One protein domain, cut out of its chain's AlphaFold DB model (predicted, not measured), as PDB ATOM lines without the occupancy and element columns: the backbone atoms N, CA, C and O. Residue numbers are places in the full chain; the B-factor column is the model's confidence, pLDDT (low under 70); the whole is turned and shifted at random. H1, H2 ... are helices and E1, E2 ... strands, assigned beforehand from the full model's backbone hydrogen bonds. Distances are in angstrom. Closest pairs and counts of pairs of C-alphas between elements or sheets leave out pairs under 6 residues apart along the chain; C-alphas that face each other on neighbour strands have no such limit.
ATOM      1  N   ARG A   7     -45.384 -55.343  14.972       62.56
ATOM      2  CA  ARG A   7     -44.548 -54.190  15.354       62.56
ATOM      3  C   ARG A   7     -44.477 -53.163  14.220       62.56
ATOM      4  O   ARG A   7     -44.730 -51.990  14.466       62.56
ATOM      5  N   GLU A   8     -44.257 -53.608  12.984       60.00
ATOM      6  CA  GLU A   8     -44.285 -52.770  11.776       60.00
ATOM      7  C   GLU A   8     -45.657 -52.099  11.593       60.00
ATOM      8  O   GLU A   8     -45.739 -50.906  11.318       60.00
ATOM      9  N   ALA A   9     -46.750 -52.840  11.819       67.81
ATOM     10  CA  ALA A   9     -48.110 -52.303  11.717       67.81
ATOM     11  C   ALA A   9     -48.411 -51.218  12.767       67.81
ATOM     12  O   ALA A   9     -49.138 -50.260  12.494       67.81
ATOM     13  N   ALA A  10     -47.888 -51.383  13.985       67.75
ATOM     14  CA  ALA A  10     -48.094 -50.436  15.074       67.75
ATOM     15  C   ALA A  10     -47.326 -49.127  14.851       67.75
ATOM     16  O   ALA A  10     -47.893 -48.065  15.096       67.75
ATOM     17  N   ILE A  11     -46.083 -49.205  14.364       60.19
ATOM     18  CA  ILE A  11     -45.259 -48.037  14.012       60.19
ATOM     19  C   ILE A  11     -45.922 -47.258  12.868       60.19
ATOM     20  O   ILE A  11     -46.190 -46.067  13.015       60.19
ATOM     21  N   PHE A  12     -46.339 -47.956  11.807       60.88
ATOM     22  CA  PHE A  12     -46.986 -47.343  10.642       60.88
ATOM     23  C   PHE A  12     -48.229 -46.506  10.994       60.88
ATOM     24  O   PHE A  12     -48.439 -45.410  10.476       60.88
ATOM     25  N   ASN A  13     -49.081 -47.000  11.896       64.12
ATOM     26  CA  ASN A  13     -50.283 -46.261  12.292       64.12
ATOM     27  C   ASN A  13     -49.971 -44.986  13.092       64.12
ATOM     28  O   ASN A  13     -50.752 -44.037  13.023       64.12
ATOM     29  N   LEU A  14     -48.864 -44.958  13.840       58.78
ATOM     30  CA  LEU A  14     -48.454 -43.802  14.640       58.78
ATOM     31  C   LEU A  14     -47.915 -42.676  13.755       58.78
ATOM     32  O   LEU A  14     -48.302 -41.523  13.918       58.78
ATOM     33  N   GLU A  15     -47.099 -43.019  12.763       57.06
ATOM     34  CA  GLU A  15     -46.517 -42.050  11.829       57.06
ATOM     35  C   GLU A  15     -47.592 -41.373  10.965       57.06
ATOM     36  O   GLU A  15     -47.559 -40.164  10.740       57.06
ATOM     37  N   ARG A  16     -48.630 -42.120  10.563       57.59
ATOM     38  CA  ARG A  16     -49.754 -41.573   9.785       57.59
ATOM     39  C   ARG A  16     -50.588 -40.543  10.559       57.59
ATOM     40  O   ARG A  16     -51.208 -39.673   9.946       57.59
ATOM     41  N   ILE A  17     -50.648 -40.656  11.889       57.72
ATOM     42  CA  ILE A  17     -51.296 -39.658  12.757       57.72
ATOM     43  C   ILE A  17     -50.440 -38.390  12.807       57.72
ATOM     44  O   ILE A  17     -50.976 -37.292  12.671       57.72
ATOM     45  N   ALA A  18     -49.120 -38.543  12.911       52.25
ATOM     46  CA  ALA A  18     -48.182 -37.432  12.952       52.25
ATOM     47  C   ALA A  18     -48.171 -36.605  11.649       52.25
ATOM     48  O   ALA A  18     -48.227 -35.373  11.686       52.25
ATOM     49  N   ASP A  19     -48.203 -37.266  10.484       50.38
ATOM     50  CA  ASP A  19     -48.230 -36.593   9.177       50.38
ATOM     51  C   ASP A  19     -49.491 -35.724   8.983       50.38
ATOM     52  O   ASP A  19     -49.390 -34.593   8.495       50.38
ATOM     53  N   ALA A  20     -50.660 -36.193   9.440       53.69
ATOM     54  CA  ALA A  20     -51.922 -35.444   9.391       53.69
ATOM     55  C   ALA A  20     -51.929 -34.192  10.295       53.69
ATOM     56  O   ALA A  20     -52.726 -33.274  10.089       53.69
ATOM     57  N   GLU A  21     -51.041 -34.122  11.289       51.41
ATOM     58  CA  GLU A  21     -50.911 -32.966  12.178       51.41
ATOM     59  C   GLU A  21     -49.955 -31.892  11.636       51.41
ATOM     60  O   GLU A  21     -50.130 -30.712  11.947       51.41
ATOM     61  N   THR A  22     -49.031 -32.243  10.733       51.81
ATOM     62  CA  THR A  22     -48.179 -31.272  10.015       51.81
ATOM     63  C   THR A  22     -48.981 -30.265   9.182       51.81
ATOM     64  O   THR A  22     -48.508 -29.155   8.940       51.81
ATOM     65  N   GLU A  23     -50.197 -30.622   8.754       54.66
ATOM     66  CA  GLU A  23     -51.120 -29.705   8.067       54.66
ATOM     67  C   GLU A  23     -51.794 -28.700   9.020       54.66
ATOM     68  O   GLU A  23     -52.287 -27.667   8.569       54.66
ATOM     69  N   ARG A  24     -51.803 -28.964  10.336       68.88
ATOM     70  CA  ARG A  24     -52.451 -28.110  11.350       68.88
ATOM     71  C   ARG A  24     -51.501 -27.126  12.034       68.88
ATOM     72  O   ARG A  24     -51.967 -26.101  12.522       68.88
ATOM     73  N   ASP A  25     -50.202 -27.415  12.062       80.00
ATOM     74  CA  ASP A  25     -49.183 -26.562  12.688       80.00
ATOM     75  C   ASP A  25     -47.924 -26.487  11.806       80.00
ATOM     76  O   ASP A  25     -47.005 -27.304  11.973       80.00
ATOM     77  N   PRO A  26     -47.878 -25.546  10.842       88.31
ATOM     78  CA  PRO A  26     -46.763 -25.429   9.913       88.31
ATOM     79  C   PRO A  26     -45.451 -25.135  10.648       88.31
ATOM     80  O   PRO A  26     -45.431 -24.573  11.743       88.31
ATOM     81  N   LEU A  27     -44.333 -25.504  10.023       92.12
ATOM     82  CA  LEU A  27     -43.014 -25.153  10.539       92.12
ATOM     83  C   LEU A  27     -42.810 -23.634  10.491       92.12
ATOM     84  O   LEU A  27     -43.121 -22.983   9.491       92.12
ATOM     85  N   SER A  28     -42.247 -23.087  11.562       95.06
ATOM     86  CA  SER A  28     -41.732 -21.723  11.623       95.06
ATOM     87  C   SER A  28     -40.536 -21.524  10.682       95.06
ATOM     88  O   SER A  28     -39.945 -22.477  10.171       95.06
ATOM     89  N   ALA A  29     -40.159 -20.262  10.452       97.00
ATOM     90  CA  ALA A  29     -38.989 -19.934   9.639       97.00
ATOM     91  C   ALA A  29     -37.697 -20.543  10.214       97.00
ATOM     92  O   ALA A  29     -36.906 -21.105   9.460       97.00
ATOM     93  N   ASP A  30     -37.527 -20.496  11.538       97.62
ATOM     94  CA  ASP A  30     -36.359 -21.061  12.220       97.62
ATOM     95  C   ASP A  30     -36.328 -22.594  12.087       97.62
ATOM     96  O   ASP A  30     -35.304 -23.164  11.716       97.62
ATOM     97  N   GLU A  31     -37.471 -23.269  12.270       96.81
ATOM     98  CA  GLU A  31     -37.591 -24.718  12.047       96.81
ATOM     99  C   GLU A  31     -37.246 -25.118  10.606       96.81
ATOM    100  O   GLU A  31     -36.608 -26.145  10.390       96.81
ATOM    101  N   LEU A  32     -37.635 -24.324   9.604       96.12
ATOM    102  CA  LEU A  32     -37.279 -24.591   8.206       96.12
ATOM    103  C   LEU A  32     -35.777 -24.431   7.940       96.12
ATOM    104  O   LEU A  32     -35.226 -25.195   7.143       96.12
ATOM    105  N   ILE A  33     -35.120 -23.466   8.591       97.25
ATOM    106  CA  ILE A  33     -33.665 -23.280   8.504       97.25
ATOM    107  C   ILE A  33     -32.957 -24.494   9.105       97.25
ATOM    108  O   ILE A  33     -32.109 -25.088   8.442       97.25
ATOM    109  N   VAL A  34     -33.343 -24.901  10.315       96.88
ATOM    110  CA  VAL A  34     -32.727 -26.045  11.000       96.88
ATOM    111  C   VAL A  34     -33.021 -27.356  10.274       96.88
ATOM    112  O   VAL A  34     -32.117 -28.159  10.094       96.88
ATOM    113  N   LEU A  35     -34.231 -27.550   9.738       95.25
ATOM    114  CA  LEU A  35     -34.550 -28.715   8.903       95.25
ATOM    115  C   LEU A  35     -33.704 -28.771   7.627       95.25
ATOM    116  O   LEU A  35     -33.433 -29.849   7.103       95.25
ATOM    117  N   LYS A  36     -33.338 -27.616   7.064       95.56
ATOM    118  CA  LYS A  36     -32.424 -27.582   5.924       95.56
ATOM    119  C   LYS A  36     -31.024 -28.012   6.366       95.56
ATOM    120  O   LYS A  36     -30.462 -28.900   5.740       95.56
ATOM    121  N   GLN A  37     -30.519 -27.452   7.464       95.50
ATOM    122  CA  GLN A  37     -29.222 -27.834   8.031       95.50
ATOM    123  C   GLN A  37     -29.160 -29.327   8.376       95.50
ATOM    124  O   GLN A  37     -28.179 -29.983   8.049       95.50
ATOM    125  N   SER A  38     -30.232 -29.887   8.944       94.06
ATOM    126  CA  SER A  38     -30.304 -31.304   9.303       94.06
ATOM    127  C   SER A  38     -30.289 -32.239   8.090       94.06
ATOM    128  O   SER A  38     -29.995 -33.415   8.239       94.06
ATOM    129  N   ARG A  39     -30.657 -31.760   6.894       90.19
ATOM    130  CA  ARG A  39     -30.565 -32.535   5.640       90.19
ATOM    131  C   ARG A  39     -29.175 -32.489   5.027       90.19
ATOM    132  O   ARG A  39     -28.804 -33.419   4.326       90.19
ATOM    133  N   ASP A  40     -28.467 -31.392   5.261       88.94
ATOM    134  CA  ASP A  40     -27.099 -31.190   4.792       88.94
ATOM    135  C   ASP A  40     -26.078 -31.844   5.750       88.94
ATOM    136  O   ASP A  40     -24.880 -31.829   5.475       88.94
ATOM    137  N   TRP A  41     -26.544 -32.406   6.871       86.56
ATOM    138  CA  TRP A  41     -25.733 -33.127   7.845       86.56
ATOM    139  C   TRP A  41     -25.605 -34.607   7.435       86.56
ATOM    140  O   TRP A  41     -26.614 -35.317   7.435       86.56
ATOM    141  N   PRO A  42     -24.408 -35.068   7.019       85.56
ATOM    142  CA  PRO A  42     -24.238 -36.418   6.493       85.56
ATOM    143  C   PRO A  42     -24.311 -37.461   7.613       85.56
ATOM    144  O   PRO A  42     -23.498 -37.423   8.531       85.56
ATOM    145  N   LYS A  43     -25.245 -38.412   7.489       90.75
ATOM    146  CA  LYS A  43     -25.198 -39.678   8.236       90.75
ATOM    147  C   LYS A  43     -24.098 -40.568   7.651       90.75
ATOM    148  O   LYS A  43     -23.942 -40.558   6.427       90.75
ATOM    149  N   PRO A  44     -23.380 -41.349   8.475       93.56
ATOM    150  CA  PRO A  44     -22.438 -42.329   7.959       93.56
ATOM    151  C   PRO A  44     -23.185 -43.356   7.104       93.56
ATOM    152  O   PRO A  44     -24.241 -43.881   7.484       93.56
ATOM    153  N   GLU A  45     -22.653 -43.621   5.917       94.25
ATOM    154  CA  GLU A  45     -23.216 -44.585   4.986       94.25
ATOM    155  C   GLU A  45     -22.631 -45.974   5.256       94.25
ATOM    156  O   GLU A  45     -21.504 -46.131   5.715       94.25
ATOM    157  N   LEU A  46     -23.371 -47.034   4.917       94.06
ATOM    158  CA  LEU A  46     -22.864 -48.404   5.077       94.06
ATOM    159  C   LEU A  46     -21.579 -48.647   4.266       94.06
ATOM    160  O   LEU A  46     -20.739 -49.455   4.661       94.06
ATOM    161  N   VAL A  47     -21.399 -47.931   3.151       91.75
ATOM    162  CA  VAL A  47     -20.182 -48.012   2.333       91.75
ATOM    163  C   VAL A  47     -18.941 -47.513   3.074       91.75
ATOM    164  O   VAL A  47     -17.855 -48.038   2.820       91.75
ATOM    165  N   ASP A  48     -19.086 -46.598   4.035       91.69
ATOM    166  CA  ASP A  48     -17.969 -46.087   4.839       91.69
ATOM    167  C   ASP A  48     -17.348 -47.206   5.696       91.69
ATOM    168  O   ASP A  48     -16.142 -47.239   5.932       91.69
ATOM    169  N   PHE A  49     -18.144 -48.221   6.047       93.25
ATOM    170  CA  PHE A  49     -17.705 -49.400   6.800       93.25
ATOM    171  C   PHE A  49     -17.216 -50.555   5.909       93.25
ATOM    172  O   PHE A  49     -16.797 -51.602   6.412       93.25
ATOM    173  N   SER A  50     -17.231 -50.394   4.580       87.56
ATOM    174  CA  SER A  50     -16.865 -51.461   3.637       87.56
ATOM    175  C   SER A  50     -15.356 -51.687   3.504       87.56
ATOM    176  O   SER A  50     -14.936 -52.775   3.105       87.56
ATOM    177  N   THR A  51     -14.528 -50.694   3.841       81.31
ATOM    178  CA  THR A  51     -13.075 -50.724   3.598       81.31
ATOM    179  C   THR A  51     -12.260 -51.404   4.703       81.31
ATOM    180  O   THR A  51     -11.051 -51.582   4.544       81.31
ATOM    181  N   GLY A  52     -12.895 -51.817   5.804       71.19
ATOM    182  CA  GLY A  52     -12.259 -52.533   6.911       71.19
ATOM    183  C   GLY A  52     -12.572 -54.034   6.914       71.19
ATOM    184  O   GLY A  52     -13.676 -54.452   6.583       71.19
ATOM    185  N   ASN A  53     -11.632 -54.864   7.383       72.38
ATOM    186  CA  ASN A  53     -11.859 -56.303   7.622       72.38
ATOM    187  C   ASN A  53     -12.779 -56.590   8.835       72.38
ATOM    188  O   ASN A  53     -12.852 -57.731   9.290       72.38
ATOM    189  N   ASN A  54     -13.457 -55.574   9.373       86.69
ATOM    190  CA  ASN A  54     -14.262 -55.676  10.593       86.69
ATOM    191  C   ASN A  54     -15.715 -56.091  10.318       86.69
ATOM    192  O   ASN A  54     -16.422 -56.465  11.252       86.69
ATOM    193  N   TYR A  55     -16.147 -56.070   9.050       91.19
ATOM    194  CA  TYR A  55     -17.527 -56.350   8.653       91.19
ATOM    195  C   TYR A  55     -17.618 -57.357   7.507       91.19
ATOM    196  O   TYR A  55     -16.836 -57.323   6.551       91.19
ATOM    197  N   ASP A  56     -18.610 -58.248   7.587       93.62
ATOM    198  CA  ASP A  56     -18.936 -59.151   6.489       93.62
ATOM    199  C   ASP A  56     -19.600 -58.375   5.339       93.62
ATOM    200  O   ASP A  56     -20.595 -57.667   5.504       93.62
ATOM    201  N   GLN A  57     -19.039 -58.517   4.141       93.12
ATOM    202  CA  GLN A  57     -19.472 -57.768   2.960       93.12
ATOM    203  C   GLN A  57     -20.845 -58.212   2.438       93.12
ATOM    204  O   GLN A  57     -21.495 -57.462   1.706       93.12
ATOM    205  N   ASN A  58     -21.288 -59.434   2.752       93.88
ATOM    206  CA  ASN A  58     -22.640 -59.864   2.411       93.88
ATOM    207  C   ASN A  58     -23.645 -59.262   3.386       93.88
ATOM    208  O   ASN A  58     -24.702 -58.825   2.936       93.88
ATOM    209  N   ASP A  59     -23.309 -59.195   4.674       94.38
ATOM    210  CA  ASP A  59     -24.136 -58.526   5.681       94.38
ATOM    211  C   ASP A  59     -24.347 -57.050   5.339       94.38
ATOM    212  O   ASP A  59     -25.493 -56.618   5.269       94.38
ATOM    213  N   LEU A  60     -23.279 -56.317   5.003       95.06
ATOM    214  CA  LEU A  60     -23.368 -54.920   4.550       95.06
ATOM    215  C   LEU A  60     -24.344 -54.750   3.378       95.06
ATOM    216  O   LEU A  60     -25.245 -53.917   3.425       95.06
ATOM    217  N   LYS A  61     -24.222 -55.589   2.343       95.12
ATOM    218  CA  LYS A  61     -25.110 -55.550   1.166       95.12
ATOM    219  C   LYS A  61     -26.550 -55.941   1.489       95.12
ATOM    220  O   LYS A  61     -27.479 -55.471   0.834       95.12
ATOM    221  N   ASN A  62     -26.752 -56.867   2.423       96.44
ATOM    222  CA  ASN A  62     -28.088 -57.283   2.841       96.44
ATOM    223  C   ASN A  62     -28.774 -56.171   3.638       96.44
ATOM    224  O   ASN A  62     -29.949 -55.898   3.398       96.44
ATOM    225  N   ASP A  63     -28.029 -55.517   4.523       96.88
ATOM    226  CA  ASP A  63     -28.503 -54.403   5.335       96.88
ATOM    227  C   ASP A  63     -28.779 -53.166   4.473       96.88
ATOM    228  O   ASP A  63     -29.825 -52.544   4.629       96.88
ATOM    229  N   GLU A  64     -27.930 -52.872   3.484       95.75
ATOM    230  CA  GLU A  64     -28.152 -51.811   2.493       95.75
ATOM    231  C   GLU A  64     -29.455 -52.032   1.716       95.75
ATOM    232  O   GLU A  64     -30.327 -51.164   1.684       95.75
ATOM    233  N   ARG A  65     -29.664 -53.243   1.182       95.81
ATOM    234  CA  ARG A  65     -30.929 -53.604   0.519       95.81
ATOM    235  C   ARG A  65     -32.125 -53.503   1.456       95.81
ATOM    236  O   ARG A  65     -33.221 -53.163   1.010       95.81
ATOM    237  N   TRP A  66     -31.949 -53.850   2.731       95.12
ATOM    238  CA  TRP A  66     -33.009 -53.730   3.723       95.12
ATOM    239  C   TRP A  66     -33.366 -52.261   3.963       95.12
ATOM    240  O   TRP A  66     -34.554 -51.937   3.946       95.12
ATOM    241  N   VAL A  67     -32.372 -51.375   4.101       93.31
ATOM    242  CA  VAL A  67     -32.573 -49.922   4.234       93.31
ATOM    243  C   VAL A  67     -33.289 -49.369   3.004       93.31
ATOM    244  O   VAL A  67     -34.305 -48.693   3.155       93.31
ATOM    245  N   GLU A  68     -32.849 -49.717   1.793       92.31
ATOM    246  CA  GLU A  68     -33.523 -49.320   0.550       92.31
ATOM    247  C   GLU A  68     -34.981 -49.813   0.499       92.31
ATOM    248  O   GLU A  68     -35.887 -49.078   0.091       92.31
ATOM    249  N   GLU A  69     -35.245 -51.059   0.918       91.38
ATOM    250  CA  GLU A  69     -36.603 -51.610   0.987       91.38
ATOM    251  C   GLU A  69     -37.467 -50.831   1.991       91.38
ATOM    252  O   GLU A  69     -38.618 -50.516   1.671       91.38
ATOM    253  N   GLN A  70     -36.932 -50.485   3.168       88.50
ATOM    254  CA  GLN A  70     -37.654 -49.680   4.156       88.50
ATOM    255  C   GLN A  70     -37.908 -48.262   3.655       88.50
ATOM    256  O   GLN A  70     -39.051 -47.822   3.686       88.50
ATOM    257  N   GLN A  71     -36.912 -47.576   3.093       85.69
ATOM    258  CA  GLN A  71     -37.075 -46.225   2.544       85.69
ATOM    259  C   GLN A  71     -38.135 -46.176   1.433       85.69
ATOM    260  O   GLN A  71     -38.914 -45.224   1.334       85.69
ATOM    261  N   ARG A  72     -38.227 -47.228   0.609       85.19
ATOM    262  CA  ARG A  72     -39.280 -47.349  -0.411       85.19
ATOM    263  C   ARG A  72     -40.672 -47.551   0.184       85.19
ATOM    264  O   ARG A  72     -41.639 -47.098  -0.425       85.19
ATOM    265  N   ARG A  73     -40.788 -48.233   1.325       79.94
ATOM    266  CA  ARG A  73     -42.059 -48.411   2.051       79.94
ATOM    267  C   ARG A  73     -42.457 -47.144   2.805       79.94
ATOM    268  O   ARG A  73     -43.605 -46.729   2.732       79.94
ATOM    269  N   GLU A  74     -41.498 -46.505   3.462       64.62
ATOM    270  CA  GLU A  74     -41.665 -45.273   4.241       64.62
ATOM    271  C   GLU A  74     -41.849 -44.013   3.395       64.62
ATOM    272  O   GLU A  74     -42.224 -42.960   3.907       64.62
ATOM    273  N   HIS A  75     -41.730 -44.106   2.070       52.53
ATOM    274  CA  HIS A  75     -42.327 -43.093   1.202       52.53
ATOM    275  C   HIS A  75     -43.839 -42.877   1.500       52.53
ATOM    276  O   HIS A  75     -44.384 -41.854   1.078       52.53
ATOM    277  N   GLU A  76     -44.482 -43.781   2.265       43.06
ATOM    278  CA  GLU A  76     -45.842 -43.679   2.817       43.06
ATOM    279  C   GLU A  76     -45.946 -43.213   4.293       43.06
ATOM    280  O   GLU A  76     -47.034 -42.789   4.688       43.06
ATOM    281  N   THR A  77     -44.870 -43.221   5.091       49.69
ATOM    282  CA  THR A  77     -44.845 -42.711   6.478       49.69
ATOM    283  C   THR A  77     -43.535 -41.983   6.765       49.69
ATOM    284  O   THR A  77     -42.476 -42.587   6.918       49.69
ATOM    285  N   LYS A  78     -43.575 -40.648   6.790       54.88
ATOM    286  CA  LYS A  78     -42.363 -39.844   6.975       54.88
ATOM    287  C   LYS A  78     -42.089 -39.666   8.461       54.88
ATOM    288  O   LYS A  78     -42.952 -39.175   9.186       54.88
ATOM    289  N   ALA A  79     -40.851 -39.926   8.890       62.16
ATOM    290  CA  ALA A  79     -40.330 -39.329  10.119       62.16
ATOM    291  C   ALA A  79     -40.698 -37.838  10.128       62.16
ATOM    292  O   ALA A  79     -40.467 -37.125   9.136       62.16
ATOM    293  N   THR A  80     -41.324 -37.377  11.214       82.62
ATOM    294  CA  THR A  80     -41.863 -36.019  11.235       82.62
ATOM    295  C   THR A  80     -40.722 -35.037  11.013       82.62
ATOM    296  O   THR A  80     -39.596 -35.221  11.482       82.62
ATOM    297  N   LYS A  81     -40.992 -33.949  10.290       89.75
ATOM    298  CA  LYS A  81     -39.970 -32.915  10.065       89.75
ATOM    299  C   LYS A  81     -39.395 -32.399  11.393       89.75
ATOM    300  O   LYS A  81     -38.219 -32.069  11.446       89.75
ATOM    301  N   ARG A  82     -40.217 -32.356  12.448       91.88
ATOM    302  CA  ARG A  82     -39.809 -31.961  13.802       91.88
ATOM    303  C   ARG A  82     -38.954 -33.014  14.505       91.88
ATOM    304  O   ARG A  82     -38.056 -32.613  15.230       91.88
ATOM    305  N   GLY A  83     -39.164 -34.305  14.246       91.31
ATOM    306  CA  GLY A  83     -38.265 -35.374  14.691       91.31
ATOM    307  C   GLY A  83     -36.842 -35.157  14.181       91.31
ATOM    308  O   GLY A  83     -35.920 -35.059  14.978       91.31
ATOM    309  N   LYS A  84     -36.683 -34.911  12.873       92.38
ATOM    310  CA  LYS A  84     -35.363 -34.615  12.280       92.38
ATOM    311  C   LYS A  84     -34.720 -33.336  12.822       92.38
ATOM    312  O   LYS A  84     -33.506 -33.271  12.986       92.38
ATOM    313  N   ILE A  85     -35.530 -32.306  13.087       95.31
ATOM    314  CA  ILE A  85     -35.054 -31.075  13.736       95.31
ATOM    315  C   ILE A  85     -34.569 -31.384  15.154       95.31
ATOM    316  O   ILE A  85     -33.525 -30.874  15.541       95.31
ATOM    317  N   LEU A  86     -35.308 -32.193  15.919       95.56
ATOM    318  CA  LEU A  86     -34.957 -32.548  17.292       95.56
ATOM    319  C   LEU A  86     -33.665 -33.365  17.356       95.56
ATOM    320  O   LEU A  86     -32.782 -33.001  18.124       95.56
ATOM    321  N   GLU A  87     -33.540 -34.413  16.539       95.19
ATOM    322  CA  GLU A  87     -32.331 -35.241  16.431       95.19
ATOM    323  C   GLU A  87     -31.097 -34.364  16.178       95.19
ATOM    324  O   GLU A  87     -30.169 -34.335  16.988       95.19
ATOM    325  N   TYR A  88     -31.143 -33.550  15.116       96.12
ATOM    326  CA  TYR A  88     -30.068 -32.616  14.786       96.12
ATOM    327  C   TYR A  88     -29.817 -31.600  15.902       96.12
ATOM    328  O   TYR A  88     -28.669 -31.270  16.188       96.12
ATOM    329  N   ALA A  89     -30.869 -31.093  16.548       96.44
ATOM    330  CA  ALA A  89     -30.723 -30.107  17.605       96.44
ATOM    331  C   ALA A  89     -30.035 -30.676  18.845       96.44
ATOM    332  O   ALA A  89     -29.150 -30.017  19.386       96.44
ATOM    333  N   ILE A  90     -30.414 -31.875  19.295       96.50
ATOM    334  CA  ILE A  90     -29.769 -32.513  20.447       96.50
ATOM    335  C   ILE A  90     -28.315 -32.824  20.105       96.50
ATOM    336  O   ILE A  90     -27.432 -32.418  20.854       96.50
ATOM    337  N   PHE A  91     -28.061 -33.456  18.956       95.62
ATOM    338  CA  PHE A  91     -26.703 -33.782  18.525       95.62
ATOM    339  C   PHE A  91     -25.827 -32.529  18.428       95.62
ATOM    340  O   PHE A  91     -24.739 -32.457  18.991       95.62
ATOM    341  N   LYS A  92     -26.315 -31.474  17.765       95.06
ATOM    342  CA  LYS A  92     -25.517 -30.262  17.575       95.06
ATOM    343  C   LYS A  92     -25.203 -29.563  18.895       95.06
ATOM    344  O   LYS A  92     -24.108 -29.019  19.043       95.06
ATOM    345  N   ASN A  93     -26.148 -29.543  19.831       95.06
ATOM    346  CA  ASN A  93     -25.930 -28.942  21.142       95.06
ATOM    347  C   ASN A  93     -25.088 -29.823  22.075       95.06
ATOM    348  O   ASN A  93     -24.401 -29.277  22.934       95.06
ATOM    349  N   ALA A  94     -25.086 -31.145  21.894       94.06
ATOM    350  CA  ALA A  94     -24.142 -32.027  22.574       94.06
ATOM    351  C   ALA A  94     -22.698 -31.591  22.309       94.06
ATOM    352  O   ALA A  94     -21.985 -31.301  23.259       94.06
ATOM    353  N   GLU A  95     -22.345 -31.417  21.033       89.56
ATOM    354  CA  GLU A  95     -20.986 -31.061  20.600       89.56
ATOM    355  C   GLU A  95     -20.614 -29.590  20.811       89.56
ATOM    356  O   GLU A  95     -19.464 -29.248  21.058       89.56
ATOM    357  N   SER A  96     -21.564 -28.670  20.614       90.88
ATOM    358  CA  SER A  96     -21.250 -27.230  20.615       90.88
ATOM    359  C   SER A  96     -21.536 -26.523  21.935       90.88
ATOM    360  O   SER A  96     -21.058 -25.407  22.136       90.88
ATOM    361  N   ALA A  97     -22.334 -27.133  22.807       93.25
ATOM    362  CA  ALA A  97     -22.793 -26.533  24.053       93.25
ATOM    363  C   ALA A  97     -22.627 -27.475  25.257       93.25
ATOM    364  O   ALA A  97     -23.242 -27.233  26.299       93.25
ATOM    365  N   ASP A  98     -21.825 -28.534  25.104       95.12
ATOM    366  CA  ASP A  98     -21.490 -29.521  26.131       95.12
ATOM    367  C   ASP A  98     -22.734 -30.065  26.848       95.12
ATOM    368  O   ASP A  98     -22.773 -30.189  28.079       95.12
ATOM    369  N   TRP A  99     -23.809 -30.353  26.097       95.50
ATOM    370  CA  TRP A  99     -25.078 -30.745  26.722       95.50
ATOM    371  C   TRP A  99     -24.965 -32.017  27.565       95.50
ATOM    372  O   TRP A  99     -25.661 -32.148  28.577       95.50
ATOM    373  N   PHE A 100     -24.052 -32.907  27.183       96.81
ATOM    374  CA  PHE A 100     -23.727 -34.139  27.895       96.81
ATOM    375  C   PHE A 100     -22.409 -34.051  28.681       96.81
ATOM    376  O   PHE A 100     -21.903 -35.070  29.146       96.81
ATOM    377  N   GLY A 101     -21.892 -32.840  28.892       95.44
ATOM    378  CA  GLY A 101     -20.610 -32.580  29.540       95.44
ATOM    379  C   GLY A 101     -19.467 -32.368  28.542       95.44
ATOM    380  O   GLY A 101     -19.591 -32.758  27.387       95.44
ATOM    381  N   PRO A 102     -18.359 -31.751  28.985       93.75
ATOM    382  CA  PRO A 102     -17.238 -31.380  28.113       93.75
ATOM    383  C   PRO A 102     -16.391 -32.568  27.633       93.75
ATOM    384  O   PRO A 102     -15.642 -32.430  26.677       93.75
ATOM    385  N   GLU A 103     -16.501 -33.723  28.293       93.38
ATOM    386  CA  GLU A 103     -15.798 -34.966  27.927       93.38
ATOM    387  C   GLU A 103     -16.713 -35.938  27.158       93.38
ATOM    388  O   GLU A 103     -16.443 -37.139  27.086       93.38
ATOM    389  N   ALA A 104     -17.854 -35.443  26.667       96.75
ATOM    390  CA  ALA A 104     -18.814 -36.233  25.915       96.75
ATOM    391  C   ALA A 104     -18.591 -36.057  24.413       96.75
ATOM    392  O   ALA A 104     -18.530 -34.933  23.926       96.75
ATOM    393  N   TYR A 105     -18.559 -37.172  23.694       97.06
ATOM    394  CA  TYR A 105     -18.488 -37.210  22.236       97.06
ATOM    395  C   TYR A 105     -19.757 -37.846  21.691       97.06
ATOM    396  O   TYR A 105     -20.277 -38.800  22.275       97.06
ATOM    397  N   THR A 106     -20.276 -37.345  20.578       97.00
ATOM    398  CA  THR A 106     -21.453 -37.915  19.929       97.00
ATOM    399  C   THR A 106     -21.113 -38.523  18.579       97.00
ATOM    400  O   THR A 106     -20.532 -37.892  17.703       97.00
ATOM    401  N   VAL A 107     -21.519 -39.778  18.408       97.25
ATOM    402  CA  VAL A 107     -21.313 -40.570  17.195       97.25
ATOM    403  C   VAL A 107     -22.665 -40.791  16.540       97.25
ATOM    404  O   VAL A 107     -23.551 -41.426  17.119       97.25
ATOM    405  N   GLN A 108     -22.850 -40.259  15.337       96.12
ATOM    406  CA  GLN A 108     -24.074 -40.492  14.578       96.12
ATOM    407  C   GLN A 108     -24.121 -41.944  14.095       96.12
ATOM    408  O   GLN A 108     -23.105 -42.496  13.680       96.12
ATOM    409  N   THR A 109     -25.292 -42.577  14.141       97.00
ATOM    410  CA  THR A 109     -25.443 -43.945  13.638       97.00
ATOM    411  C   THR A 109     -25.832 -43.969  12.160       97.00
ATOM    412  O   THR A 109     -26.263 -42.975  11.567       97.00
ATOM    413  N   THR A 110     -25.679 -45.140  11.544       96.81
ATOM    414  CA  THR A 110     -26.140 -45.377  10.174       96.81
ATOM    415  C   THR A 110     -27.669 -45.406  10.095       96.81
ATOM    416  O   THR A 110     -28.355 -45.724  11.064       96.81
ATOM    417  N   GLU A 111     -28.227 -45.191   8.899       94.94
ATOM    418  CA  GLU A 111     -29.669 -45.376   8.651       94.94
ATOM    419  C   GLU A 111     -30.158 -46.794   8.996       94.94
ATOM    420  O   GLU A 111     -31.325 -46.982   9.340       94.94
ATOM    421  N   TYR A 112     -29.285 -47.805   8.916       96.25
ATOM    422  CA  TYR A 112     -29.623 -49.153   9.363       96.25
ATOM    423  C   TYR A 112     -29.848 -49.190  10.877       96.25
ATOM    424  O   TYR A 112     -30.869 -49.703  11.327       96.25
ATOM    425  N   ASP A 113     -28.921 -48.642  11.658       97.12
ATOM    426  CA  ASP A 113     -28.979 -48.665  13.121       97.12
ATOM    427  C   ASP A 113     -30.102 -47.778  13.680       97.12
ATOM    428  O   ASP A 113     -30.811 -48.201  14.593       97.12
ATOM    429  N   ASP A 114     -30.357 -46.620  13.075       94.31
ATOM    430  CA  ASP A 114     -31.534 -45.783  13.349       94.31
ATOM    431  C   ASP A 114     -32.835 -46.598  13.167       94.31
ATOM    432  O   ASP A 114     -33.614 -46.817  14.098       94.31
ATOM    433  N   ARG A 115     -33.041 -47.200  11.992       91.00
ATOM    434  CA  ARG A 115     -34.313 -47.871  11.667       91.00
ATOM    435  C   ARG A 115     -34.490 -49.221  12.349       91.00
ATOM    436  O   ARG A 115     -35.592 -49.568  12.776       91.00
ATOM    437  N   HIS A 116     -33.431 -50.024  12.371       93.38
ATOM    438  CA  HIS A 116     -33.464 -51.403  12.847       93.38
ATOM    439  C   HIS A 116     -33.242 -51.480  14.356       93.38
ATOM    440  O   HIS A 116     -33.965 -52.192  15.056       93.38
ATOM    441  N   ASN A 117     -32.247 -50.736  14.843       94.69
ATOM    442  CA  ASN A 117     -31.826 -50.752  16.236       94.69
ATOM    443  C   ASN A 117     -32.375 -49.568  17.041       94.69
ATOM    444  O   ASN A 117     -32.200 -49.568  18.257       94.69
ATOM    445  N   HIS A 118     -33.096 -48.624  16.424       93.88
ATOM    446  CA  HIS A 118     -33.727 -47.473  17.088       93.88
ATOM    447  C   HIS A 118     -32.739 -46.654  17.917       93.88
ATOM    448  O   HIS A 118     -33.025 -46.320  19.063       93.88
ATOM    449  N   ILE A 119     -31.545 -46.415  17.378       97.06
ATOM    450  CA  ILE A 119     -30.522 -45.566  17.993       97.06
ATOM    451  C   ILE A 119     -30.123 -44.541  16.943       97.06
ATOM    452  O   ILE A 119     -29.511 -44.926  15.953       97.06
ATOM    453  N   ASP A 120     -30.449 -43.271  17.164       96.75
ATOM    454  CA  ASP A 120     -30.138 -42.166  16.248       96.75
ATOM    455  C   ASP A 120     -28.668 -41.740  16.357       96.75
ATOM    456  O   ASP A 120     -28.008 -41.398  15.376       96.75
ATOM    457  N   PHE A 121     -28.145 -41.750  17.581       97.81
ATOM    458  CA  PHE A 121     -26.745 -41.471  17.878       97.81
ATOM    459  C   PHE A 121     -26.337 -42.112  19.206       97.81
ATOM    460  O   PHE A 121     -27.170 -42.493  20.036       97.81
ATOM    461  N   VAL A 122     -25.030 -42.236  19.397       98.50
ATOM    462  CA  VAL A 122     -24.401 -42.714  20.626       98.50
ATOM    463  C   VAL A 122     -23.675 -41.554  21.281       98.50
ATOM    464  O   VAL A 122     -23.008 -40.785  20.599       98.50
ATOM    465  N   VAL A 123     -23.788 -41.439  22.599       98.56
ATOM    466  CA  VAL A 123     -22.930 -40.567  23.403       98.56
ATOM    467  C   VAL A 123     -21.852 -41.425  24.057       98.56
ATOM    468  O   VAL A 123     -22.175 -42.436  24.690       98.56
ATOM    469  N   GLU A 124     -20.593 -41.045  23.882       98.31
ATOM    470  CA  GLU A 124     -19.425 -41.658  24.505       98.31
ATOM    471  C   GLU A 124     -18.838 -40.726  25.568       98.31
ATOM    472  O   GLU A 124     -18.737 -39.521  25.350       98.31
ATOM    473  N   TRP A 125     -18.414 -41.287  26.700       97.69
ATOM    474  CA  TRP A 125     -17.632 -40.578  27.713       97.69
ATOM    475  C   TRP A 125     -16.361 -41.349  28.013       97.69
ATOM    476  O   TRP A 125     -16.413 -42.553  28.288       97.69
ATOM    477  N   GLU A 126     -15.233 -40.649  28.035       94.38
ATOM    478  CA  GLU A 126     -14.008 -41.188  28.609       94.38
ATOM    479  C   GLU A 126     -14.098 -41.085  30.136       94.38
ATOM    480  O   GLU A 126     -14.269 -40.005  30.703       94.38
ATOM    481  N   THR A 127     -14.033 -42.226  30.819       90.06
ATOM    482  CA  THR A 127     -13.952 -42.287  32.284       90.06
ATOM    483  C   THR A 127     -12.631 -42.926  32.690       90.06
ATOM    484  O   THR A 127     -12.010 -43.624  31.889       90.06
ATOM    485  N   ASP A 128     -12.233 -42.765  33.955       84.00
ATOM    486  CA  ASP A 128     -10.990 -43.343  34.489       84.00
ATOM    487  C   ASP A 128     -10.873 -44.869  34.269       84.00
ATOM    488  O   ASP A 128      -9.770 -45.418  34.272       84.00
ATOM    489  N   GLU A 129     -12.000 -45.570  34.102       78.56
ATOM    490  CA  GLU A 129     -12.052 -47.033  34.037       78.56
ATOM    491  C   GLU A 129     -12.238 -47.586  32.615       78.56
ATOM    492  O   GLU A 129     -11.745 -48.680  32.325       78.56
ATOM    493  N   LYS A 130     -12.980 -46.880  31.748       93.00
ATOM    494  CA  LYS A 130     -13.357 -47.310  30.384       93.00
ATOM    495  C   LYS A 130     -14.141 -46.220  29.636       93.00
ATOM    496  O   LYS A 130     -14.555 -45.221  30.221       93.00
ATOM    497  N   ILE A 131     -14.425 -46.473  28.359       96.31
ATOM    498  CA  ILE A 131     -15.381 -45.686  27.573       96.31
ATOM    499  C   ILE A 131     -16.804 -46.138  27.909       96.31
ATOM    500  O   ILE A 131     -17.175 -47.292  27.659       96.31
ATOM    501  N   GLU A 132     -17.600 -45.228  28.465       97.12
ATOM    502  CA  GLU A 132     -19.031 -45.439  28.673       97.12
ATOM    503  C   GLU A 132     -19.810 -44.999  27.442       97.12
ATOM    504  O   GLU A 132     -19.474 -44.003  26.811       97.12
ATOM    505  N   ARG A 133     -20.855 -45.754  27.092       98.00
ATOM    506  CA  ARG A 133     -21.639 -45.530  25.872       98.00
ATOM    507  C   ARG A 133     -23.126 -45.546  26.170       98.00
ATOM    508  O   ARG A 133     -23.602 -46.432  26.882       98.00
ATOM    509  N   LEU A 134     -23.856 -44.618  25.566       98.31
ATOM    510  CA  LEU A 134     -25.303 -44.504  25.679       98.31
ATOM    511  C   LEU A 134     -25.933 -44.331  24.297       98.31
ATOM    512  O   LEU A 134     -25.636 -43.364  23.607       98.31
ATOM    513  N   GLY A 135     -26.837 -45.232  23.915       98.31
ATOM    514  CA  GLY A 135     -27.652 -45.065  22.710       98.31
ATOM    515  C   GLY A 135     -28.847 -44.143  22.965       98.31
ATOM    516  O   GLY A 135     -29.544 -44.299  23.972       98.31
ATOM    517  N   ILE A 136     -29.114 -43.219  22.048       98.06
ATOM    518  CA  ILE A 136     -30.218 -42.259  22.140       98.06
ATOM    519  C   ILE A 136     -31.216 -42.461  20.997       98.06
ATOM    520  O   ILE A 136     -30.825 -42.556  19.841       98.06
ATOM    521  N   ASP A 137     -32.504 -42.486  21.342       95.81
ATOM    522  CA  ASP A 137     -33.656 -42.380  20.439       95.81
ATOM    523  C   ASP A 137     -34.367 -41.042  20.714       95.81
ATOM    524  O   ASP A 137     -35.055 -40.877  21.728       95.81
ATOM    525  N   ALA A 138     -34.155 -40.052  19.856       94.81
ATOM    526  CA  ALA A 138     -34.734 -38.726  19.941       94.81
ATOM    527  C   ALA A 138     -36.118 -38.692  19.273       94.81
ATOM    528  O   ALA A 138     -36.272 -38.840  18.065       94.81
ATOM    529  N   THR A 139     -37.162 -38.407  20.049       91.31
ATOM    530  CA  THR A 139     -38.540 -38.396  19.541       91.31
ATOM    531  C   THR A 139     -39.296 -37.146  19.947       91.31
ATOM    532  O   THR A 139     -39.206 -36.653  21.066       91.31
ATOM    533  N   THR A 140     -40.146 -36.638  19.063       88.81
ATOM    534  CA  THR A 140     -41.093 -35.596  19.463       88.81
ATOM    535  C   THR A 140     -42.201 -36.195  20.320       88.81
ATOM    536  O   THR A 140     -42.750 -37.249  19.994       88.81
ATOM    537  N   ALA A 141     -42.533 -35.519  21.416       73.69
ATOM    538  CA  ALA A 141     -43.477 -35.949  22.446       73.69
ATOM    539  C   ALA A 141     -44.951 -35.864  22.018       73.69
ATOM    540  O   ALA A 141     -45.760 -35.201  22.663       73.69
ATOM    541  N   GLU A 142     -45.318 -36.471  20.895       68.62
ATOM    542  CA  GLU A 142     -46.649 -36.247  20.319       68.62
ATOM    543  C   GLU A 142     -47.747 -37.019  21.062       68.62
ATOM    544  O   GLU A 142     -48.890 -36.571  21.115       68.62
ATOM    545  N   SER A 143     -47.408 -38.149  21.695       76.06
ATOM    546  CA  SER A 143     -48.328 -38.866  22.580       76.06
ATOM    547  C   SER A 143     -47.612 -39.720  23.630       76.06
ATOM    548  O   SER A 143     -46.570 -40.323  23.361       76.06
ATOM    549  N   ALA A 144     -48.228 -39.838  24.810       81.31
ATOM    550  CA  ALA A 144     -47.783 -40.747  25.872       81.31
ATOM    551  C   ALA A 144     -47.704 -42.206  25.389       81.31
ATOM    552  O   ALA A 144     -46.831 -42.960  25.807       81.31
ATOM    553  N   GLU A 145     -48.607 -42.606  24.488       83.50
ATOM    554  CA  GLU A 145     -48.676 -43.972  23.965       83.50
ATOM    555  C   GLU A 145     -47.441 -44.334  23.126       83.50
ATOM    556  O   GLU A 145     -46.928 -45.446  23.242       83.50
ATOM    557  N   VAL A 146     -46.942 -43.407  22.300       83.19
ATOM    558  CA  VAL A 146     -45.720 -43.612  21.500       83.19
ATOM    559  C   VAL A 146     -44.514 -43.814  22.414       83.19
ATOM    560  O   VAL A 146     -43.745 -44.759  22.227       83.19
ATOM    561  N   ILE A 147     -44.376 -42.957  23.425       87.38
ATOM    562  CA  ILE A 147     -43.272 -43.013  24.388       87.38
ATOM    563  C   ILE A 147     -43.325 -44.323  25.176       87.38
ATOM    564  O   ILE A 147     -42.317 -45.019  25.291       87.38
ATOM    565  N   GLU A 148     -44.505 -44.713  25.656       88.19
ATOM    566  CA  GLU A 148     -44.683 -45.957  26.403       88.19
ATOM    567  C   GLU A 148     -44.420 -47.193  25.527       88.19
ATOM    568  O   GLU A 148     -43.838 -48.173  25.990       88.19
ATOM    569  N   LYS A 149     -44.764 -47.161  24.233       88.31
ATOM    570  CA  LYS A 149     -44.396 -48.227  23.286       88.31
ATOM    571  C   LYS A 149     -42.881 -48.362  23.142       88.31
ATOM    572  O   LYS A 149     -42.375 -49.471  23.301       88.31
ATOM    573  N   LYS A 150     -42.158 -47.263  22.893       91.06
ATOM    574  CA  LYS A 150     -40.685 -47.277  22.803       91.06
ATOM    575  C   LYS A 150     -40.057 -47.769  24.118       91.06
ATOM    576  O   LYS A 150     -39.178 -48.628  24.105       91.06
ATOM    577  N   ARG A 151     -40.581 -47.325  25.266       91.44
ATOM    578  CA  ARG A 151     -40.142 -47.777  26.598       91.44
ATOM    579  C   ARG A 151     -40.328 -49.279  26.801       91.44
ATOM    580  O   ARG A 151     -39.446 -49.944  27.336       91.44
ATOM    581  N   ASN A 152     -41.461 -49.826  26.366       92.12
ATOM    582  CA  ASN A 152     -41.732 -51.257  26.473       92.12
ATOM    583  C   ASN A 152     -40.787 -52.101  25.612       92.12
ATOM    584  O   ASN A 152     -40.449 -53.207  26.018       92.12
ATOM    585  N   ILE A 153     -40.306 -51.573  24.481       91.81
ATOM    586  CA  ILE A 153     -39.263 -52.233  23.682       91.81
ATOM    587  C   ILE A 153     -37.956 -52.313  24.480       91.81
ATOM    588  O   ILE A 153     -37.387 -53.396  24.591       91.81
ATOM    589  N   ILE A 154     -37.515 -51.206  25.092       95.00
ATOM    590  CA  ILE A 154     -36.302 -51.180  25.931       95.00
ATOM    591  C   ILE A 154     -36.429 -52.156  27.110       95.00
ATOM    592  O   ILE A 154     -35.525 -52.944  27.368       95.00
ATOM    593  N   SER A 155     -37.572 -52.151  27.795       94.94
ATOM    594  CA  SER A 155     -37.855 -53.101  28.877       94.94
ATOM    595  C   SER A 155     -37.804 -54.554  28.402       94.94
ATOM    596  O   SER A 155     -37.188 -55.402  29.042       94.94
ATOM    597  N   GLN A 156     -38.401 -54.861  27.248       95.00
ATOM    598  CA  GLN A 156     -38.358 -56.210  26.699       95.00
ATOM    599  C   GLN A 156     -36.921 -56.655  26.390       95.00
ATOM    600  O   GLN A 156     -36.561 -57.791  26.695       95.00
ATOM    601  N   GLU A 157     -36.098 -55.778  25.813       94.00
ATOM    602  CA  GLU A 157     -34.683 -56.069  25.567       94.00
ATOM    603  C   GLU A 157     -33.968 -56.406  26.883       94.00
ATOM    604  O   GLU A 157     -33.372 -57.485  26.988       94.00
ATOM    605  N   ILE A 158     -34.124 -55.558  27.909       95.62
ATOM    606  CA  ILE A 158     -33.546 -55.780  29.242       95.62
ATOM    607  C   ILE A 158     -34.023 -57.117  29.809       95.62
ATOM    608  O   ILE A 158     -33.201 -57.905  30.260       95.62
ATOM    609  N   ALA A 159     -35.315 -57.440  29.728       94.69
ATOM    610  CA  ALA A 159     -35.872 -58.710  30.202       94.69
ATOM    611  C   ALA A 159     -35.265 -59.955  29.523       94.69
ATOM    612  O   ALA A 159     -35.256 -61.043  30.108       94.69
ATOM    613  N   GLU A 160     -34.749 -59.808  28.304       93.19
ATOM    614  CA  GLU A 160     -34.111 -60.868  27.519       93.19
ATOM    615  C   GLU A 160     -32.579 -60.924  27.716       93.19
ATOM    616  O   GLU A 160     -31.898 -61.774  27.126       93.19
ATOM    617  N   GLY A 161     -32.011 -60.042  28.550       91.62
ATOM    618  CA  GLY A 161     -30.559 -59.882  28.694       91.62
ATOM    619  C   GLY A 161     -29.915 -59.339  27.427       91.62
ATOM    620  O   GLY A 161     -28.787 -59.710  27.084       91.62
ATOM    621  N   ARG A 162     -30.674 -58.529  26.691       92.38
ATOM    622  CA  ARG A 162     -30.232 -57.763  25.535       92.38
ATOM    623  C   ARG A 162     -30.292 -56.284  25.918       92.38
ATOM    624  O   ARG A 162     -31.106 -55.878  26.735       92.38
ATOM    625  N   PHE A 163     -29.411 -55.481  25.351       95.38
ATOM    626  CA  PHE A 163     -29.533 -54.026  25.421       95.38
ATOM    627  C   PHE A 163     -29.339 -53.478  24.006       95.38
ATOM    628  O   PHE A 163     -29.319 -54.254  23.042       95.38
ATOM    629  N   GLY A 164     -29.173 -52.163  23.881       95.88
ATOM    630  CA  GLY A 164     -28.883 -51.514  22.614       95.88
ATOM    631  C   GLY A 164     -27.676 -52.137  21.915       95.88
ATOM    632  O   GLY A 164     -26.729 -52.618  22.552       95.88
ATOM    633  N   THR A 165     -27.751 -52.155  20.590       97.12
ATOM    634  CA  THR A 165     -26.692 -52.619  19.698       97.12
ATOM    635  C   THR A 165     -26.570 -51.622  18.560       97.12
ATOM    636  O   THR A 165     -27.586 -51.247  17.985       97.12
ATOM    637  N   VAL A 166     -25.345 -51.218  18.239       98.00
ATOM    638  CA  VAL A 166     -25.039 -50.452  17.028       98.00
ATOM    639  C   VAL A 166     -24.084 -51.302  16.212       98.00
ATOM    640  O   VAL A 166     -22.991 -51.633  16.673       98.00
ATOM    641  N   LYS A 167     -24.537 -51.738  15.037       97.44
ATOM    642  CA  LYS A 167     -23.804 -52.677  14.191       97.44
ATOM    643  C   LYS A 167     -22.633 -51.978  13.511       97.44
ATOM    644  O   LYS A 167     -21.529 -52.515  13.515       97.44
ATOM    645  N   TYR A 168     -22.862 -50.787  12.974       97.31
ATOM    646  CA  TYR A 168     -21.869 -50.024  12.229       97.31
ATOM    647  C   TYR A 168     -21.431 -48.826  13.061       97.31
ATOM    648  O   TYR A 168     -22.157 -47.841  13.177       97.31
ATOM    649  N   PHE A 169     -20.278 -48.959  13.713       97.38
ATOM    650  CA  PHE A 169     -19.826 -48.014  14.722       97.38
ATOM    651  C   PHE A 169     -18.317 -47.798  14.632       97.38
ATOM    652  O   PHE A 169     -17.545 -48.750  14.486       97.38
ATOM    653  N   GLU A 170     -17.928 -46.533  14.730       96.75
ATOM    654  CA  GLU A 170     -16.556 -46.059  14.861       96.75
ATOM    655  C   GLU A 170     -16.528 -45.093  16.048       96.75
ATOM    656  O   GLU A 170     -17.297 -44.135  16.081       96.75
ATOM    657  N   SER A 171     -15.714 -45.392  17.060       97.06
ATOM    658  CA  SER A 171     -15.604 -44.548  18.251       97.06
ATOM    659  C   SER A 171     -14.851 -43.263  17.931       97.06
ATOM    660  O   SER A 171     -13.768 -43.311  17.348       97.06
ATOM    661  N   GLU A 172     -15.370 -42.131  18.399       96.00
ATOM    662  CA  GLU A 172     -14.677 -40.839  18.303       96.00
ATOM    663  C   GLU A 172     -13.543 -40.731  19.337       96.00
ATOM    664  O   GLU A 172     -12.569 -40.012  19.120       96.00
ATOM    665  N   ILE A 173     -13.630 -41.477  20.446       96.50
ATOM    666  CA  ILE A 173     -12.636 -41.429  21.529       96.50
ATOM    667  C   ILE A 173     -11.383 -42.245  21.191       96.50
ATOM    668  O   ILE A 173     -10.266 -41.743  21.315       96.50
ATOM    669  N   ASP A 174     -11.539 -43.513  20.793       95.31
ATOM    670  CA  ASP A 174     -10.400 -44.426  20.593       95.31
ATOM    671  C   ASP A 174     -10.190 -44.879  19.139       95.31
ATOM    672  O   ASP A 174      -9.235 -45.611  18.855       95.31
ATOM    673  N   GLY A 175     -11.050 -44.448  18.208       95.06
ATOM    674  CA  GLY A 175     -10.989 -44.837  16.798       95.06
ATOM    675  C   GLY A 175     -11.267 -46.322  16.551       95.06
ATOM    676  O   GLY A 175     -10.964 -46.839  15.472       95.06
ATOM    677  N   SER A 176     -11.779 -47.057  17.544       94.44
ATOM    678  CA  SER A 176     -12.134 -48.460  17.364       94.44
ATOM    679  C   SER A 176     -13.338 -48.591  16.434       94.44
ATOM    680  O   SER A 176     -14.347 -47.907  16.587       94.44
ATOM    681  N   VAL A 177     -13.227 -49.503  15.467       95.38
ATOM    682  CA  VAL A 177     -14.271 -49.789  14.477       95.38
ATOM    683  C   VAL A 177     -14.803 -51.195  14.707       95.38
ATOM    684  O   VAL A 177     -14.035 -52.162  14.692       95.38
ATOM    685  N   GLY A 178     -16.113 -51.334  14.865       95.00
ATOM    686  CA  GLY A 178     -16.765 -52.624  15.066       95.00
ATOM    687  C   GLY A 178     -18.123 -52.489  15.749       95.00
ATOM    688  O   GLY A 178     -18.436 -51.433  16.291       95.00
ATOM    689  N   PRO A 179     -18.948 -53.548  15.744       96.50
ATOM    690  CA  PRO A 179     -20.239 -53.506  16.411       96.50
ATOM    691  C   PRO A 179     -20.063 -53.313  17.920       96.50
ATOM    692  O   PRO A 179     -19.247 -53.986  18.556       96.50
ATOM    693  N   ILE A 180     -20.880 -52.440  18.502       96.62
ATOM    694  CA  ILE A 180     -20.991 -52.289  19.952       96.62
ATOM    695  C   ILE A 180     -22.308 -52.895  20.429       96.62
ATOM    696  O   ILE A 180     -23.384 -52.613  19.907       96.62
ATOM    697  N   GLU A 181     -22.218 -53.742  21.448       96.00
ATOM    698  CA  GLU A 181     -23.356 -54.443  22.036       96.00
ATOM    699  C   GLU A 181     -23.500 -54.106  23.522       96.00
ATOM    700  O   GLU A 181     -22.569 -53.625  24.182       96.00
ATOM    701  N   GLN A 182     -24.668 -54.443  24.073       94.69
ATOM    702  CA  GLN A 182     -24.976 -54.326  25.499       94.69
ATOM    703  C   GLN A 182     -24.918 -52.869  26.008       94.69
ATOM    704  O   GLN A 182     -24.566 -52.631  27.165       94.69
ATOM    705  N   ILE A 183     -25.199 -51.876  25.157       96.56
ATOM    706  CA  ILE A 183     -25.211 -50.467  25.579       96.56
ATOM    707  C   ILE A 183     -26.595 -50.083  26.118       96.56
ATOM    708  O   ILE A 183     -27.604 -50.451  25.511       96.56
ATOM    709  N   PRO A 184     -26.693 -49.357  27.245       97.31
ATOM    710  CA  PRO A 184     -27.957 -48.762  27.653       97.31
ATOM    711  C   PRO A 184     -28.512 -47.887  26.524       97.31
ATOM    712  O   PRO A 184     -27.758 -47.184  25.849       97.31
ATOM    713  N   ARG A 185     -29.828 -47.940  26.310       96.88
ATOM    714  CA  ARG A 185     -30.525 -47.113  25.319       96.88
ATOM    715  C   ARG A 185     -31.638 -46.332  25.991       96.88
ATOM    716  O   ARG A 185     -32.327 -46.881  26.848       96.88
ATOM    717  N   LEU A 186     -31.823 -45.079  25.602       96.31
ATOM    718  CA  LEU A 186     -32.794 -44.160  26.188       96.31
ATOM    719  C   LEU A 186     -33.611 -43.453  25.121       96.31
ATOM    720  O   LEU A 186     -33.151 -43.284  23.998       96.31
ATOM    721  N   ILE A 187     -34.799 -42.995  25.507       95.12
ATOM    722  CA  ILE A 187     -35.633 -42.143  24.663       95.12
ATOM    723  C   ILE A 187     -35.513 -40.712  25.171       95.12
ATOM    724  O   ILE A 187     -35.848 -40.445  26.323       95.12
ATOM    725  N   LEU A 188     -35.061 -39.790  24.330       94.94
ATOM    726  CA  LEU A 188     -35.060 -38.366  24.636       94.94
ATOM    727  C   LEU A 188     -36.211 -37.706  23.912       94.94
ATOM    728  O   LEU A 188     -36.283 -37.731  22.685       94.94
ATOM    729  N   ALA A 189     -37.124 -37.118  24.669       92.94
ATOM    730  CA  ALA A 189     -38.335 -36.587  24.094       92.94
ATOM    731  C   ALA A 189     -38.573 -35.129  24.461       92.94
ATOM    732  O   ALA A 189     -38.399 -34.703  25.601       92.94
ATOM    733  N   VAL A 190     -38.970 -34.351  23.458       91.38
ATOM    734  CA  VAL A 190     -39.263 -32.921  23.586       91.38
ATOM    735  C   VAL A 190     -40.582 -32.640  22.880       91.38
ATOM    736  O   VAL A 190     -40.871 -33.195  21.816       91.38
ATOM    737  N   ASP A 191     -41.425 -31.817  23.494       89.25
ATOM    738  CA  ASP A 191     -42.689 -31.403  22.904       89.25
ATOM    739  C   ASP A 191     -42.482 -30.455  21.716       89.25
ATOM    740  O   ASP A 191     -41.386 -29.974  21.427       89.25
ATOM    741  N   ARG A 192     -43.561 -30.182  20.982       88.81
ATOM    742  CA  ARG A 192     -43.489 -29.341  19.779       88.81
ATOM    743  C   ARG A 192     -42.988 -27.936  20.079       88.81
ATOM    744  O   ARG A 192     -42.216 -27.388  19.295       88.81
ATOM    745  N   ASP A 193     -43.418 -27.359  21.197       89.62
ATOM    746  CA  ASP A 193     -42.984 -26.024  21.586       89.62
ATOM    747  C   ASP A 193     -41.511 -26.020  22.002       89.62
ATOM    748  O   ASP A 193     -40.799 -25.074  21.666       89.62
ATOM    749  N   GLY A 194     -41.023 -27.080  22.652       91.38
ATOM    750  CA  GLY A 194     -39.599 -27.280  22.897       91.38
ATOM    751  C   GLY A 194     -38.800 -27.376  21.601       91.38
ATOM    752  O   GLY A 194     -37.840 -26.633  21.440       91.38
ATOM    753  N   VAL A 195     -39.243 -28.158  20.608       93.56
ATOM    754  CA  VAL A 195     -38.573 -28.212  19.291       93.56
ATOM    755  C   VAL A 195     -38.518 -26.833  18.626       93.56
ATOM    756  O   VAL A 195     -37.469 -26.439  18.116       93.56
ATOM    757  N   LYS A 196     -39.612 -26.058  18.669       94.06
ATOM    758  CA  LYS A 196     -39.640 -24.676  18.154       94.06
ATOM    759  C   LYS A 196     -38.618 -23.782  18.857       94.06
ATOM    760  O   LYS A 196     -37.945 -22.990  18.198       94.06
ATOM    761  N   ARG A 197     -38.491 -23.897  20.184       93.25
ATOM    762  CA  ARG A 197     -37.503 -23.139  20.970       93.25
ATOM    763  C   ARG A 197     -36.077 -23.561  20.643       93.25
ATOM    764  O   ARG A 197     -35.257 -22.683  20.402       93.25
ATOM    765  N   LEU A 198     -35.806 -24.861  20.544       95.06
ATOM    766  CA  LEU A 198     -34.497 -25.383  20.147       95.06
ATOM    767  C   LEU A 198     -34.091 -24.907  18.754       95.06
ATOM    768  O   LEU A 198     -32.972 -24.437  18.566       95.06
ATOM    769  N   ALA A 199     -35.012 -24.958  17.790       96.56
ATOM    770  CA  ALA A 199     -34.744 -24.482  16.440       96.56
ATOM    771  C   ALA A 199     -34.433 -22.978  16.418       96.56
ATOM    772  O   ALA A 199     -33.462 -22.551  15.797       96.56
ATOM    773  N   LYS A 200     -35.225 -22.176  17.139       95.94
ATOM    774  CA  LYS A 200     -34.975 -20.741  17.297       95.94
ATOM    775  C   LYS A 200     -33.606 -20.478  17.925       95.94
ATOM    776  O   LYS A 200     -32.849 -19.645  17.435       95.94
ATOM    777  N   ASP A 201     -33.282 -21.182  18.999       94.56
ATOM    778  CA  ASP A 201     -32.017 -21.017  19.703       94.56
ATOM    779  C   ASP A 201     -30.827 -21.330  18.785       94.56
ATOM    780  O   ASP A 201     -29.921 -20.508  18.685       94.56
ATOM    781  N   LEU A 202     -30.869 -22.424  18.022       95.00
ATOM    782  CA  LEU A 202     -29.810 -22.784  17.067       95.00
ATOM    783  C   LEU A 202     -29.580 -21.745  15.962       95.00
ATOM    784  O   LEU A 202     -28.464 -21.614  15.464       95.00
ATOM    785  N   VAL A 203     -30.624 -21.021  15.554       96.00
ATOM    786  CA  VAL A 203     -30.514 -19.987  14.514       96.00
ATOM    787  C   VAL A 203     -29.960 -18.680  15.080       96.00
ATOM    788  O   VAL A 203     -29.185 -18.001  14.408       96.00
ATOM    789  N   HIS A 204     -30.372 -18.306  16.294       95.50
ATOM    790  CA  HIS A 204     -30.177 -16.945  16.805       95.50
ATOM    791  C   HIS A 204     -29.127 -16.820  17.911       95.50
ATOM    792  O   HIS A 204     -28.638 -15.712  18.139       95.50
ATOM    793  N   LYS A 205     -28.784 -17.907  18.607       92.94
ATOM    794  CA  LYS A 205     -27.843 -17.895  19.733       92.94
ATOM    795  C   LYS A 205     -26.460 -18.387  19.334       92.94
ATOM    796  O   LYS A 205     -26.281 -19.169  18.404       92.94
ATOM    797  N   LYS A 206     -25.458 -17.933  20.084       88.81
ATOM    798  CA  LYS A 206     -24.088 -18.462  19.988       88.81
ATOM    799  C   LYS A 206     -23.942 -19.745  20.817       88.81
ATOM    800  O   LYS A 206     -24.666 -19.887  21.796       88.81
ATOM    801  N   PRO A 207     -22.952 -20.611  20.528       84.25
ATOM    802  CA  PRO A 207     -22.710 -21.844  21.290       84.25
ATOM    803  C   PRO A 207     -22.684 -21.665  22.819       84.25
ATOM    804  O   PRO A 207     -23.390 -22.357  23.541       84.25
ATOM    805  N   LEU A 208     -21.991 -20.635  23.319       83.62
ATOM    806  CA  LEU A 208     -21.951 -20.320  24.756       83.62
ATOM    807  C   LEU A 208     -23.329 -19.988  25.358       83.62
ATOM    808  O   LEU A 208     -23.565 -20.239  26.532       83.62
ATOM    809  N   GLU A 209     -24.242 -19.418  24.572       85.06
ATOM    810  CA  GLU A 209     -25.606 -19.084  25.006       85.06
ATOM    811  C   GLU A 209     -26.558 -20.290  24.900       85.06
ATOM    812  O   GLU A 209     -27.605 -20.306  25.553       85.06
ATOM    813  N   LEU A 210     -26.209 -21.284  24.074       86.56
ATOM    814  CA  LEU A 210     -26.916 -22.563  23.955       86.56
ATOM    815  C   LEU A 210     -26.652 -23.472  25.153       86.56
ATOM    816  O   LEU A 210     -27.506 -24.297  25.483       86.56
ATOM    817  N   ALA A 211     -25.517 -23.280  25.832       83.69
ATOM    818  CA  ALA A 211     -25.242 -23.964  27.082       83.69
ATOM    819  C   ALA A 211     -26.383 -23.686  28.065       83.69
ATOM    820  O   ALA A 211     -26.975 -24.625  28.556       83.69
ATOM    821  N   ASP A 212     -26.822 -22.442  28.277       83.62
ATOM    822  CA  ASP A 212     -27.869 -22.067  29.253       83.62
ATOM    823  C   ASP A 212     -29.319 -22.431  28.870       83.62
ATOM    824  O   ASP A 212     -30.288 -21.890  29.420       83.62
TER     825      ASP A 212
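This is residues 7 to 212 of the 360 residues of an uncharacterized protein of Candidatus Buchananbacteria bacterium RIFCSPHIGHO2_01_FULL_47_11b (UniProt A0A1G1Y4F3). A strongly twisted sheet of four strands, E1, E2, E3 and E6, has the long helix H5 packed on one face and H7 on the other; H2, H8 and H9 cluster round H5. The small hairpin E4 and E5 adjoins the sheet, with E5 turning into E6, and H6 joins E4 to the long helix H4, while H1 is a loosely attached arm near H7. The printed part has 206 residues, in the order H1 H2 H3 H4 H5 E1 H6 E2 E3 H7 E4 E5 E6 H8 H9, and its class is mixed, helices and strands. The large sheet runs E1 E2 E3 E6, mixed, and the small one is antiparallel. The whole is compact, with a radius of gyration of the C-alphas of 17.3 A and spans of 48 by 42 by 34 A.

H1, residues 7 to 22, begins at C-alpha 7 (-44.548, -54.190, 15.354) and is 23.8 A long. H2 is residues 29 to 39, H3 46 to 49, H4 57 to 74 with 25.5 A, and H5 81 to 97 with 23.1 A. E1 is residues 104 to 108, H6 111 to 117, E2 121 to 126, and E3 131 to 140 with 28.8 A. H7, residues 144 to 159, is 22.0 A long. E4 is residues 164 to 166, E5 180 to 183, E6 185 to 190, H8 192 to 204, and H9 207 to 211, ending at C-alpha 211 (-25.242, -23.964, 27.082).

H5 and H7 make three layers with the sheet, helices on both its faces; the C-alphas of Glu 87 and Ala 138 are the closest of H5 and E3, 5.5 A. H7 runs along the strands at a height of 9.9 A over the sheet. E1 and E2 are antiparallel, N 105 to O 124 being 2.9 A; the hairpin E2 and E3 has N 123 to O 134 at 2.9 A; E3 and E6 are parallel, N 137 to O 186 being 2.8 A. In the hairpin E4 and E5, N 164 to O 183 is 2.8 A. H5 is the hub: it touches H2 at Ile 85 and Leu 35, C-alphas 5.4 A apart, H8 at Leu 86 and Val 195, 6.0 A, and H9 at Ala 97 and Ala 211, 4.7 A. H4 touches H6, about perpendicular at 89 degrees, closest C-alphas Val 67 and Tyr 112, 6.0 A, and H3 only just, with 3 pairs of C-alphas within 8 A. H1 and H7 are close but not clearly touching, the C-alphas of Leu 14 and Val 146 being 7.4 A apart. Every O i to N i+4 pair is within hydrogen-bond range in H2, H4, H5, H6, H7, H8 and H9, and 10 of 12 in H1; H3 is too short for such a pair.

The C-alphas of Arg 24 and Glu 129, the two farthest apart, are 50.0 A apart. The printed part has no cut. The link E4 to E5, residues 167 to 179, is long. Mean pLDDT of the printed part is 88.6; residues 7 to 24, 74 to 79 and 142 are under 70.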